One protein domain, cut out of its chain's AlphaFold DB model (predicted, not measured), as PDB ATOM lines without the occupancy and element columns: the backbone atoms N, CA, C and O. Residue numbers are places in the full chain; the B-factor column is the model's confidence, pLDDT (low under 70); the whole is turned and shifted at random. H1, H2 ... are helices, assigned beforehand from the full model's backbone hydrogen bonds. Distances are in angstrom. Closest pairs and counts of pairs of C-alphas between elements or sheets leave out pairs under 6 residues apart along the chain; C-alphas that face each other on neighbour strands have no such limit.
ATOM      1  N   TYR A 116     -26.518 -36.096  41.867       50.16
ATOM      2  CA  TYR A 116     -26.623 -34.978  42.815       50.16
ATOM      3  C   TYR A 116     -25.586 -35.034  43.952       50.16
ATOM      4  O   TYR A 116     -25.149 -33.991  44.426       50.16
ATOM      5  N   ALA A 117     -25.181 -36.227  44.398       51.16
ATOM      6  CA  ALA A 117     -24.191 -36.389  45.461       51.16
ATOM      7  C   ALA A 117     -22.775 -36.048  44.970       51.16
ATOM      8  O   ALA A 117     -21.974 -35.525  45.741       51.16
ATOM      9  N   ILE A 118     -22.499 -36.287  43.684       53.75
ATOM     10  CA  ILE A 118     -21.233 -35.934  43.030       53.75
ATOM     11  C   ILE A 118     -21.139 -34.411  42.866       53.75
ATOM     12  O   ILE A 118     -20.150 -33.824  43.293       53.75
ATOM     13  N   TYR A 119     -22.200 -33.758  42.371       54.91
ATOM     14  CA  TYR A 119     -22.241 -32.292  42.248       54.91
ATOM     15  C   TYR A 119     -22.044 -31.588  43.599       54.91
ATOM     16  O   TYR A 119     -21.226 -30.682  43.714       54.91
ATOM     17  N   HIS A 120     -22.704 -32.062  44.661       62.12
ATOM     18  CA  HIS A 120     -22.505 -31.504  46.002       62.12
ATOM     19  C   HIS A 120     -21.093 -31.713  46.561       62.12
ATOM     20  O   HIS A 120     -20.642 -30.912  47.379       62.12
ATOM     21  N   TYR A 121     -20.404 -32.780  46.158       66.31
ATOM     22  CA  TYR A 121     -19.037 -33.044  46.586       66.31
ATOM     23  C   TYR A 121     -18.026 -32.153  45.858       66.31
ATOM     24  O   TYR A 121     -17.115 -31.632  46.493       66.31
ATOM     25  N   GLU A 122     -18.201 -31.918  44.558       70.31
ATOM     26  CA  GLU A 122     -17.363 -30.987  43.795       70.31
ATOM     27  C   GLU A 122     -17.522 -29.543  44.285       70.31
ATOM     28  O   GLU A 122     -16.519 -28.861  44.503       70.31
ATOM     29  N   ASP A 123     -18.758 -29.117  44.564       71.38
ATOM     30  CA  ASP A 123     -19.051 -27.816  45.176       71.38
ATOM     31  C   ASP A 123     -18.379 -27.684  46.552       71.38
ATOM     32  O   ASP A 123     -17.821 -26.637  46.895       71.38
ATOM     33  N   LEU A 124     -18.386 -28.763  47.346       69.88
ATOM     34  CA  LEU A 124     -17.689 -28.815  48.629       69.88
ATOM     35  C   LEU A 124     -16.171 -28.727  48.429       69.88
ATOM     36  O   LEU A 124     -15.507 -27.948  49.104       69.88
ATOM     37  N   LEU A 125     -15.598 -29.474  47.487       71.50
ATOM     38  CA  LEU A 125     -14.169 -29.391  47.196       71.50
ATOM     39  C   LEU A 125     -13.772 -27.972  46.797       71.50
ATOM     40  O   LEU A 125     -12.785 -27.467  47.327       71.50
ATOM     41  N   ASP A 126     -14.545 -27.321  45.925       74.69
ATOM     42  CA  ASP A 126     -14.288 -25.955  45.471       74.69
ATOM     43  C   ASP A 126     -14.389 -24.936  46.609       74.69
ATOM     44  O   ASP A 126     -13.466 -24.148  46.823       74.69
ATOM     45  N   THR A 127     -15.432 -25.047  47.433       72.38
ATOM     46  CA  THR A 127     -15.629 -24.210  48.628       72.38
ATOM     47  C   THR A 127     -14.436 -24.297  49.583       72.38
ATOM     48  O   THR A 127     -14.082 -23.321  50.252       72.38
ATOM     49  N   TYR A 128     -13.791 -25.463  49.661       67.81
ATOM     50  CA  TYR A 128     -12.674 -25.712  50.566       67.81
ATOM     51  C   TYR A 128     -11.290 -25.673  49.896       67.81
ATOM     52  O   TYR A 128     -10.306 -26.016  50.552       67.81
ATOM     53  N   LYS A 129     -11.171 -25.168  48.659       67.81
ATOM     54  CA  LYS A 129      -9.872 -24.820  48.056       67.81
ATOM     55  C   LYS A 129      -9.291 -23.567  48.730       67.81
ATOM     56  O   LYS A 129      -9.954 -22.538  48.830       67.81
ATOM     57  N   GLY A 130      -8.039 -23.625  49.190       62.94
ATOM     58  CA  GLY A 130      -7.322 -22.457  49.726       62.94
ATOM     59  C   GLY A 130      -6.152 -22.810  50.651       62.94
ATOM     60  O   GLY A 130      -6.132 -23.884  51.242       62.94
ATOM     61  N   LYS A 131      -5.189 -21.884  50.804       53.16
ATOM     62  CA  LYS A 131      -3.936 -22.090  51.568       53.16
ATOM     63  C   LYS A 131      -4.128 -22.433  53.055       53.16
ATOM     64  O   LYS A 131      -3.252 -23.065  53.630       53.16
ATOM     65  N   ASP A 132      -5.268 -22.078  53.652       57.06
ATOM     66  CA  ASP A 132      -5.546 -22.302  55.082       57.06
ATOM     67  C   ASP A 132      -6.517 -23.467  55.354       57.06
ATOM     68  O   ASP A 132      -6.878 -23.741  56.505       57.06
ATOM     69  N   LYS A 133      -6.974 -24.158  54.302       63.88
ATOM     70  CA  LYS A 133      -7.964 -25.237  54.396       63.88
ATOM     71  C   LYS A 133      -7.277 -26.576  54.139       63.88
ATOM     72  O   LYS A 133      -6.921 -26.907  53.014       63.88
ATOM     73  N   GLN A 134      -7.068 -27.343  55.208       63.25
ATOM     74  CA  GLN A 134      -6.395 -28.637  55.130       63.25
ATOM     75  C   GLN A 134      -7.394 -29.731  54.754       63.25
ATOM     76  O   GLN A 134      -8.303 -30.039  55.524       63.25
ATOM     77  N   GLN A 135      -7.216 -30.311  53.569       67.19
ATOM     78  CA  GLN A 135      -7.939 -31.498  53.127       67.19
ATOM     79  C   GLN A 135      -7.065 -32.729  53.375       67.19
ATOM     80  O   GLN A 135      -5.899 -32.760  52.984       67.19
ATOM     81  N   HIS A 136      -7.621 -33.748  54.028       74.50
ATOM     82  CA  HIS A 136      -6.927 -35.021  54.180       74.50
ATOM     83  C   HIS A 136      -7.144 -35.871  52.928       74.50
ATOM     84  O   HIS A 136      -8.167 -36.542  52.779       74.50
ATOM     85  N   GLY A 137      -6.188 -35.788  52.006       74.62
ATOM     86  CA  GLY A 137      -6.199 -36.547  50.762       74.62
ATOM     87  C   GLY A 137      -5.845 -38.025  50.935       74.62
ATOM     88  O   GLY A 137      -5.696 -38.548  52.043       74.62
ATOM     89  N   SER A 138      -5.696 -38.683  49.792       79.00
ATOM     90  CA  SER A 138      -5.208 -40.052  49.635       79.00
ATOM     91  C   SER A 138      -3.762 -39.995  49.113       79.00
ATOM     92  O   SER A 138      -3.567 -40.030  47.896       79.00
ATOM     93  N   PRO A 139      -2.743 -39.796  49.975       82.19
ATOM     94  CA  PRO A 139      -1.360 -39.645  49.527       82.19
ATOM     95  C   PRO A 139      -0.834 -40.932  48.883       82.19
ATOM     96  O   PRO A 139      -1.195 -42.036  49.294       82.19
ATOM     97  N   THR A 140       0.036 -40.800  47.890       86.19
ATOM     98  CA  THR A 140       0.872 -41.903  47.386       86.19
ATOM     99  C   THR A 140       1.882 -42.369  48.444       86.19
ATOM    100  O   THR A 140       2.031 -41.737  49.491       86.19
ATOM    101  N   LEU A 141       2.575 -43.489  48.203       83.06
ATOM    102  CA  LEU A 141       3.601 -43.995  49.128       83.06
ATOM    103  C   LEU A 141       4.681 -42.944  49.430       83.06
ATOM    104  O   LEU A 141       4.995 -42.709  50.599       83.06
ATOM    105  N   ASP A 142       5.205 -42.284  48.399       79.94
ATOM    106  CA  ASP A 142       6.259 -41.284  48.553       79.94
ATOM    107  C   ASP A 142       5.738 -39.982  49.172       79.94
ATOM    108  O   ASP A 142       6.391 -39.427  50.055       79.94
ATOM    109  N   GLU A 143       4.535 -39.530  48.804       81.94
ATOM    110  CA  GLU A 143       3.884 -38.377  49.453       81.94
ATOM    111  C   GLU A 143       3.643 -38.626  50.949       81.94
ATOM    112  O   GLU A 143       3.779 -37.714  51.764       81.94
ATOM    113  N   TRP A 144       3.293 -39.862  51.324       82.56
ATOM    114  CA  TRP A 144       3.122 -40.252  52.720       82.56
ATOM    115  C   TRP A 144       4.464 -40.287  53.463       82.56
ATOM    116  O   TRP A 144       4.564 -39.798  54.590       82.56
ATOM    117  N   TYR A 145       5.514 -40.818  52.833       76.75
ATOM    118  CA  TYR A 145       6.848 -40.882  53.428       76.75
ATOM    119  C   TYR A 145       7.475 -39.486  53.603       76.75
ATOM    120  O   TYR A 145       8.052 -39.184  54.649       76.75
ATOM    121  N   TYR A 146       7.292 -38.599  52.621       73.56
ATOM    122  CA  TYR A 146       7.780 -37.217  52.618       73.56
ATOM    123  C   TYR A 146       6.691 -36.194  52.973       73.56
ATOM    124  O   TYR A 146       6.709 -35.061  52.492       73.56
ATOM    125  N   GLN A 147       5.770 -36.549  53.873       69.38
ATOM    126  CA  GLN A 147       4.620 -35.708  54.241       69.38
ATOM    127  C   GLN A 147       4.975 -34.289  54.735       69.38
ATOM    128  O   GLN A 147       4.129 -33.400  54.712       69.38
ATOM    129  N   PHE A 148       6.218 -34.051  55.173       71.31
ATOM    130  CA  PHE A 148       6.697 -32.740  55.632       71.31
ATOM    131  C   PHE A 148       7.490 -31.952  54.575       71.31
ATOM    132  O   PHE A 148       7.874 -30.818  54.842       71.31
ATOM    133  N   ALA A 149       7.742 -32.523  53.395       71.38
ATOM    134  CA  ALA A 149       8.538 -31.903  52.331       71.38
ATOM    135  C   ALA A 149       7.678 -31.283  51.212       71.38
ATOM    136  O   ALA A 149       8.173 -31.021  50.121       71.38
ATOM    137  N   GLN A 150       6.387 -31.036  51.460       67.69
ATOM    138  CA  GLN A 150       5.450 -30.561  50.429       67.69
ATOM    139  C   GLN A 150       5.634 -29.089  50.015       67.69
ATOM    140  O   GLN A 150       4.938 -28.611  49.126       67.69
ATOM    141  N   GLU A 151       6.562 -28.365  50.641       71.62
ATOM    142  CA  GLU A 151       6.917 -26.987  50.269       71.62
ATOM    143  C   GLU A 151       8.191 -26.916  49.405       71.62
ATOM    144  O   GLU A 151       8.539 -25.845  48.905       71.62
ATOM    145  N   ASP A 152       8.879 -28.045  49.211       79.69
ATOM    146  CA  ASP A 152      10.104 -28.138  48.422       79.69
ATOM    147  C   ASP A 152       9.801 -28.642  47.002       79.69
ATOM    148  O   ASP A 152       9.380 -29.780  46.790       79.69
ATOM    149  N   ASN A 153      10.039 -27.781  46.008       80.31
ATOM    150  CA  ASN A 153       9.809 -28.101  44.599       80.31
ATOM    151  C   ASN A 153      10.675 -29.272  44.109       80.31
ATOM    152  O   ASN A 153      10.241 -30.011  43.226       80.31
ATOM    153  N   GLU A 154      11.883 -29.450  44.657       81.44
ATOM    154  CA  GLU A 154      12.744 -30.581  44.302       81.44
ATOM    155  C   GLU A 154      12.141 -31.888  44.825       81.44
ATOM    156  O   GLU A 154      12.025 -32.857  44.074       81.44
ATOM    157  N   ALA A 155      11.645 -31.880  46.066       75.31
ATOM    158  CA  ALA A 155      10.963 -33.021  46.665       75.31
ATOM    159  C   ALA A 155       9.651 -33.371  45.943       75.31
ATOM    160  O   ALA A 155       9.353 -34.550  45.772       75.31
ATOM    161  N   ILE A 156       8.875 -32.381  45.487       75.69
ATOM    162  CA  ILE A 156       7.643 -32.612  44.708       75.69
ATOM    163  C   ILE A 156       7.959 -33.264  43.353       75.69
ATOM    164  O   ILE A 156       7.255 -34.180  42.914       75.69
ATOM    165  N   ASN A 157       9.017 -32.805  42.680       79.75
ATOM    166  CA  ASN A 157       9.433 -33.380  41.405       79.75
ATOM    167  C   ASN A 157       9.968 -34.808  41.586       79.75
ATOM    168  O   ASN A 157       9.618 -35.695  40.811       79.75
ATOM    169  N   ASP A 158      10.762 -35.049  42.634       79.62
ATOM    170  CA  ASP A 158      11.226 -36.393  42.995       79.62
ATOM    171  C   ASP A 158      10.049 -37.332  43.289       79.62
ATOM    172  O   ASP A 158       9.957 -38.400  42.689       79.62
ATOM    173  N   GLN A 159       9.086 -36.896  44.110       79.38
ATOM    174  CA  GLN A 159       7.861 -37.651  44.395       79.38
ATOM    175  C   GLN A 159       7.095 -37.999  43.118       79.38
ATOM    176  O   GLN A 159       6.664 -39.135  42.968       79.38
ATOM    177  N   SER A 160       6.951 -37.062  42.178       80.00
ATOM    178  CA  SER A 160       6.242 -37.312  40.915       80.00
ATOM    179  C   SER A 160       6.934 -38.382  40.063       80.00
ATOM    180  O   SER A 160       6.270 -39.290  39.567       80.00
ATOM    181  N   ASN A 161       8.265 -38.321  39.955       80.94
ATOM    182  CA  ASN A 161       9.045 -39.319  39.217       80.94
ATOM    183  C   ASN A 161       8.971 -40.700  39.883       80.94
ATOM    184  O   ASN A 161       8.785 -41.709  39.207       80.94
ATOM    185  N   ARG A 162       9.093 -40.743  41.214       80.44
ATOM    186  CA  ARG A 162       9.038 -41.983  42.001       80.44
ATOM    187  C   ARG A 162       7.666 -42.631  41.962       80.44
ATOM    188  O   ARG A 162       7.564 -43.846  41.829       80.44
ATOM    189  N   ASN A 163       6.631 -41.800  41.985       82.00
ATOM    190  CA  ASN A 163       5.263 -42.201  41.755       82.00
ATOM    191  C   ASN A 163       5.146 -42.912  40.402       82.00
ATOM    192  O   ASN A 163       4.805 -44.091  40.387       82.00
ATOM    193  N   GLU A 164       5.519 -42.274  39.290       80.31
ATOM    194  CA  GLU A 164       5.444 -42.899  37.958       80.31
ATOM    195  C   GLU A 164       6.194 -44.243  37.881       80.31
ATOM    196  O   GLU A 164       5.790 -45.161  37.153       80.31
ATOM    197  N   SER A 165       7.282 -44.373  38.639       81.75
ATOM    198  CA  SER A 165       8.113 -45.570  38.699       81.75
ATOM    199  C   SER A 165       7.733 -46.563  39.802       81.75
ATOM    200  O   SER A 165       8.516 -47.483  40.032       81.75
ATOM    201  N   GLN A 166       6.571 -46.430  40.456       83.50
ATOM    202  CA  GLN A 166       6.185 -47.356  41.524       83.50
ATOM    203  C   GLN A 166       6.160 -48.814  41.034       83.50
ATOM    204  O   GLN A 166       5.816 -49.096  39.879       83.50
ATOM    205  N   VAL A 167       6.472 -49.769  41.916       85.94
ATOM    206  CA  VAL A 167       6.522 -51.209  41.594       85.94
ATOM    207  C   VAL A 167       5.223 -51.685  40.954       85.94
ATOM    208  O   VAL A 167       5.247 -52.408  39.957       85.94
ATOM    209  N   VAL A 168       4.078 -51.260  41.497       82.88
ATOM    210  CA  VAL A 168       2.760 -51.632  40.962       82.88
ATOM    211  C   VAL A 168       2.559 -51.103  39.544       82.88
ATOM    212  O   VAL A 168       2.049 -51.812  38.678       82.88
ATOM    213  N   SER A 169       3.017 -49.886  39.290       82.62
ATOM    214  CA  SER A 169       2.899 -49.191  38.010       82.62
ATOM    215  C   SER A 169       3.776 -49.833  36.947       82.62
ATOM    216  O   SER A 169       3.330 -50.058  35.823       82.62
ATOM    217  N   LYS A 170       5.016 -50.183  37.306       83.62
ATOM    218  CA  LYS A 170       5.919 -50.950  36.439       83.62
ATOM    219  C   LYS A 170       5.332 -52.323  36.122       83.62
ATOM    220  O   LYS A 170       5.226 -52.667  34.950       83.62
ATOM    221  N   TYR A 171       4.893 -53.059  37.145       81.75
ATOM    222  CA  TYR A 171       4.323 -54.394  36.975       81.75
ATOM    223  C   TYR A 171       3.123 -54.402  36.024       81.75
ATOM    224  O   TYR A 171       3.011 -55.301  35.199       81.75
ATOM    225  N   LEU A 172       2.225 -53.419  36.115       77.81
ATOM    226  CA  LEU A 172       1.069 -53.352  35.222       77.81
ATOM    227  C   LEU A 172       1.432 -53.019  33.781       77.81
ATOM    228  O   LEU A 172       1.057 -53.779  32.895       77.81
ATOM    229  N   ARG A 173       2.208 -51.951  33.554       77.56
ATOM    230  CA  ARG A 173       2.606 -51.530  32.197       77.56
ATOM    231  C   ARG A 173       3.322 -52.632  31.425       77.56
ATOM    232  O   ARG A 173       3.234 -52.719  30.208       77.56
ATOM    233  N   GLU A 174       4.074 -53.471  32.125       73.19
ATOM    234  CA  GLU A 174       4.806 -54.579  31.511       73.19
ATOM    235  C   GLU A 174       3.927 -55.800  31.219       73.19
ATOM    236  O   GLU A 174       4.311 -56.638  30.404       73.19
ATOM    237  N   ASN A 175       2.774 -55.910  31.883       67.94
ATOM    238  CA  ASN A 175       1.798 -56.980  31.684       67.94
ATOM    239  C   ASN A 175       0.654 -56.588  30.732       67.94
ATOM    240  O   ASN A 175      -0.155 -57.451  30.394       67.94
ATOM    241  N   GLU A 176       0.587 -55.331  30.286       67.44
ATOM    242  CA  GLU A 176      -0.308 -54.900  29.208       67.44
ATOM    243  C   GLU A 176       0.054 -55.637  27.906       67.44
ATOM    244  O   GLU A 176       1.171 -55.543  27.383       67.44
ATOM    245  N   THR A 177      -0.894 -56.418  27.386       55.84
ATOM    246  CA  THR A 177      -0.746 -57.160  26.129       55.84
ATOM    247  C   THR A 177      -0.612 -56.219  24.929       55.84
ATOM    248  O   THR A 177      -1.145 -55.116  24.929       55.84
ATOM    249  N   GLU A 178       0.072 -56.653  23.861       52.91
ATOM    250  CA  GLU A 178       0.216 -55.848  22.631       52.91
ATOM    251  C   GLU A 178      -1.133 -55.445  22.001       52.91
ATOM    252  O   GLU A 178      -1.196 -54.408  21.346       52.91
ATOM    253  N   ASP A 179      -2.205 -56.202  22.262       48.94
ATOM    254  CA  ASP A 179      -3.573 -55.890  21.827       48.94
ATOM    255  C   ASP A 179      -4.212 -54.700  22.582       48.94
ATOM    256  O   ASP A 179      -5.082 -54.032  22.023       48.94
TER     257      ASP A 179
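What this domain is: This is residues 116 to 179 of the 369 residues of an uncharacterized protein of Gibberella intermedia (UniProt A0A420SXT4). A flat, open chain of helices: H1 sticks out at one end, a long link crosses to a small body where H2 packs on H3, and H4 sticks out beyond H3. The 64 printed residues hold four named helices, H1 to H4, and no named strand, making the class all helix. The whole is only just extended, close to loose, with a radius of gyration of the C-alphas of 16.4 A and spans of 43 by 35 by 15 A.

Where its parts are: H1, residues 116 to 127, begins with C-alpha 116 at (-26.623, -34.978, 42.815) and is 16.5 A long. H2 is residues 141 to 145, 6.2 A. H3, residues 153 to 164, is 16.8 A long. H4, residues 167 to 175, 12.4 A, ends with C-alpha 175 at (1.798, -56.980, 31.684).

How they stand to each other: H1 is apart from H2, H3 and H4. H2 touches residues 159 to 163 of H3, the closest C-alphas being those of Asp 142 and Gln 159, 5.7 A. H3 and H4 meet only through their tight link; H2 and H4 are apart. In H1, H2, H3 and H4 every O i to N i+4 pair is within hydrogen-bond range.

The domain as a whole: The printed part has no cut. The link H1 to H2 is long. Confidence is under 70 in 22 residues, among them 128 to 135.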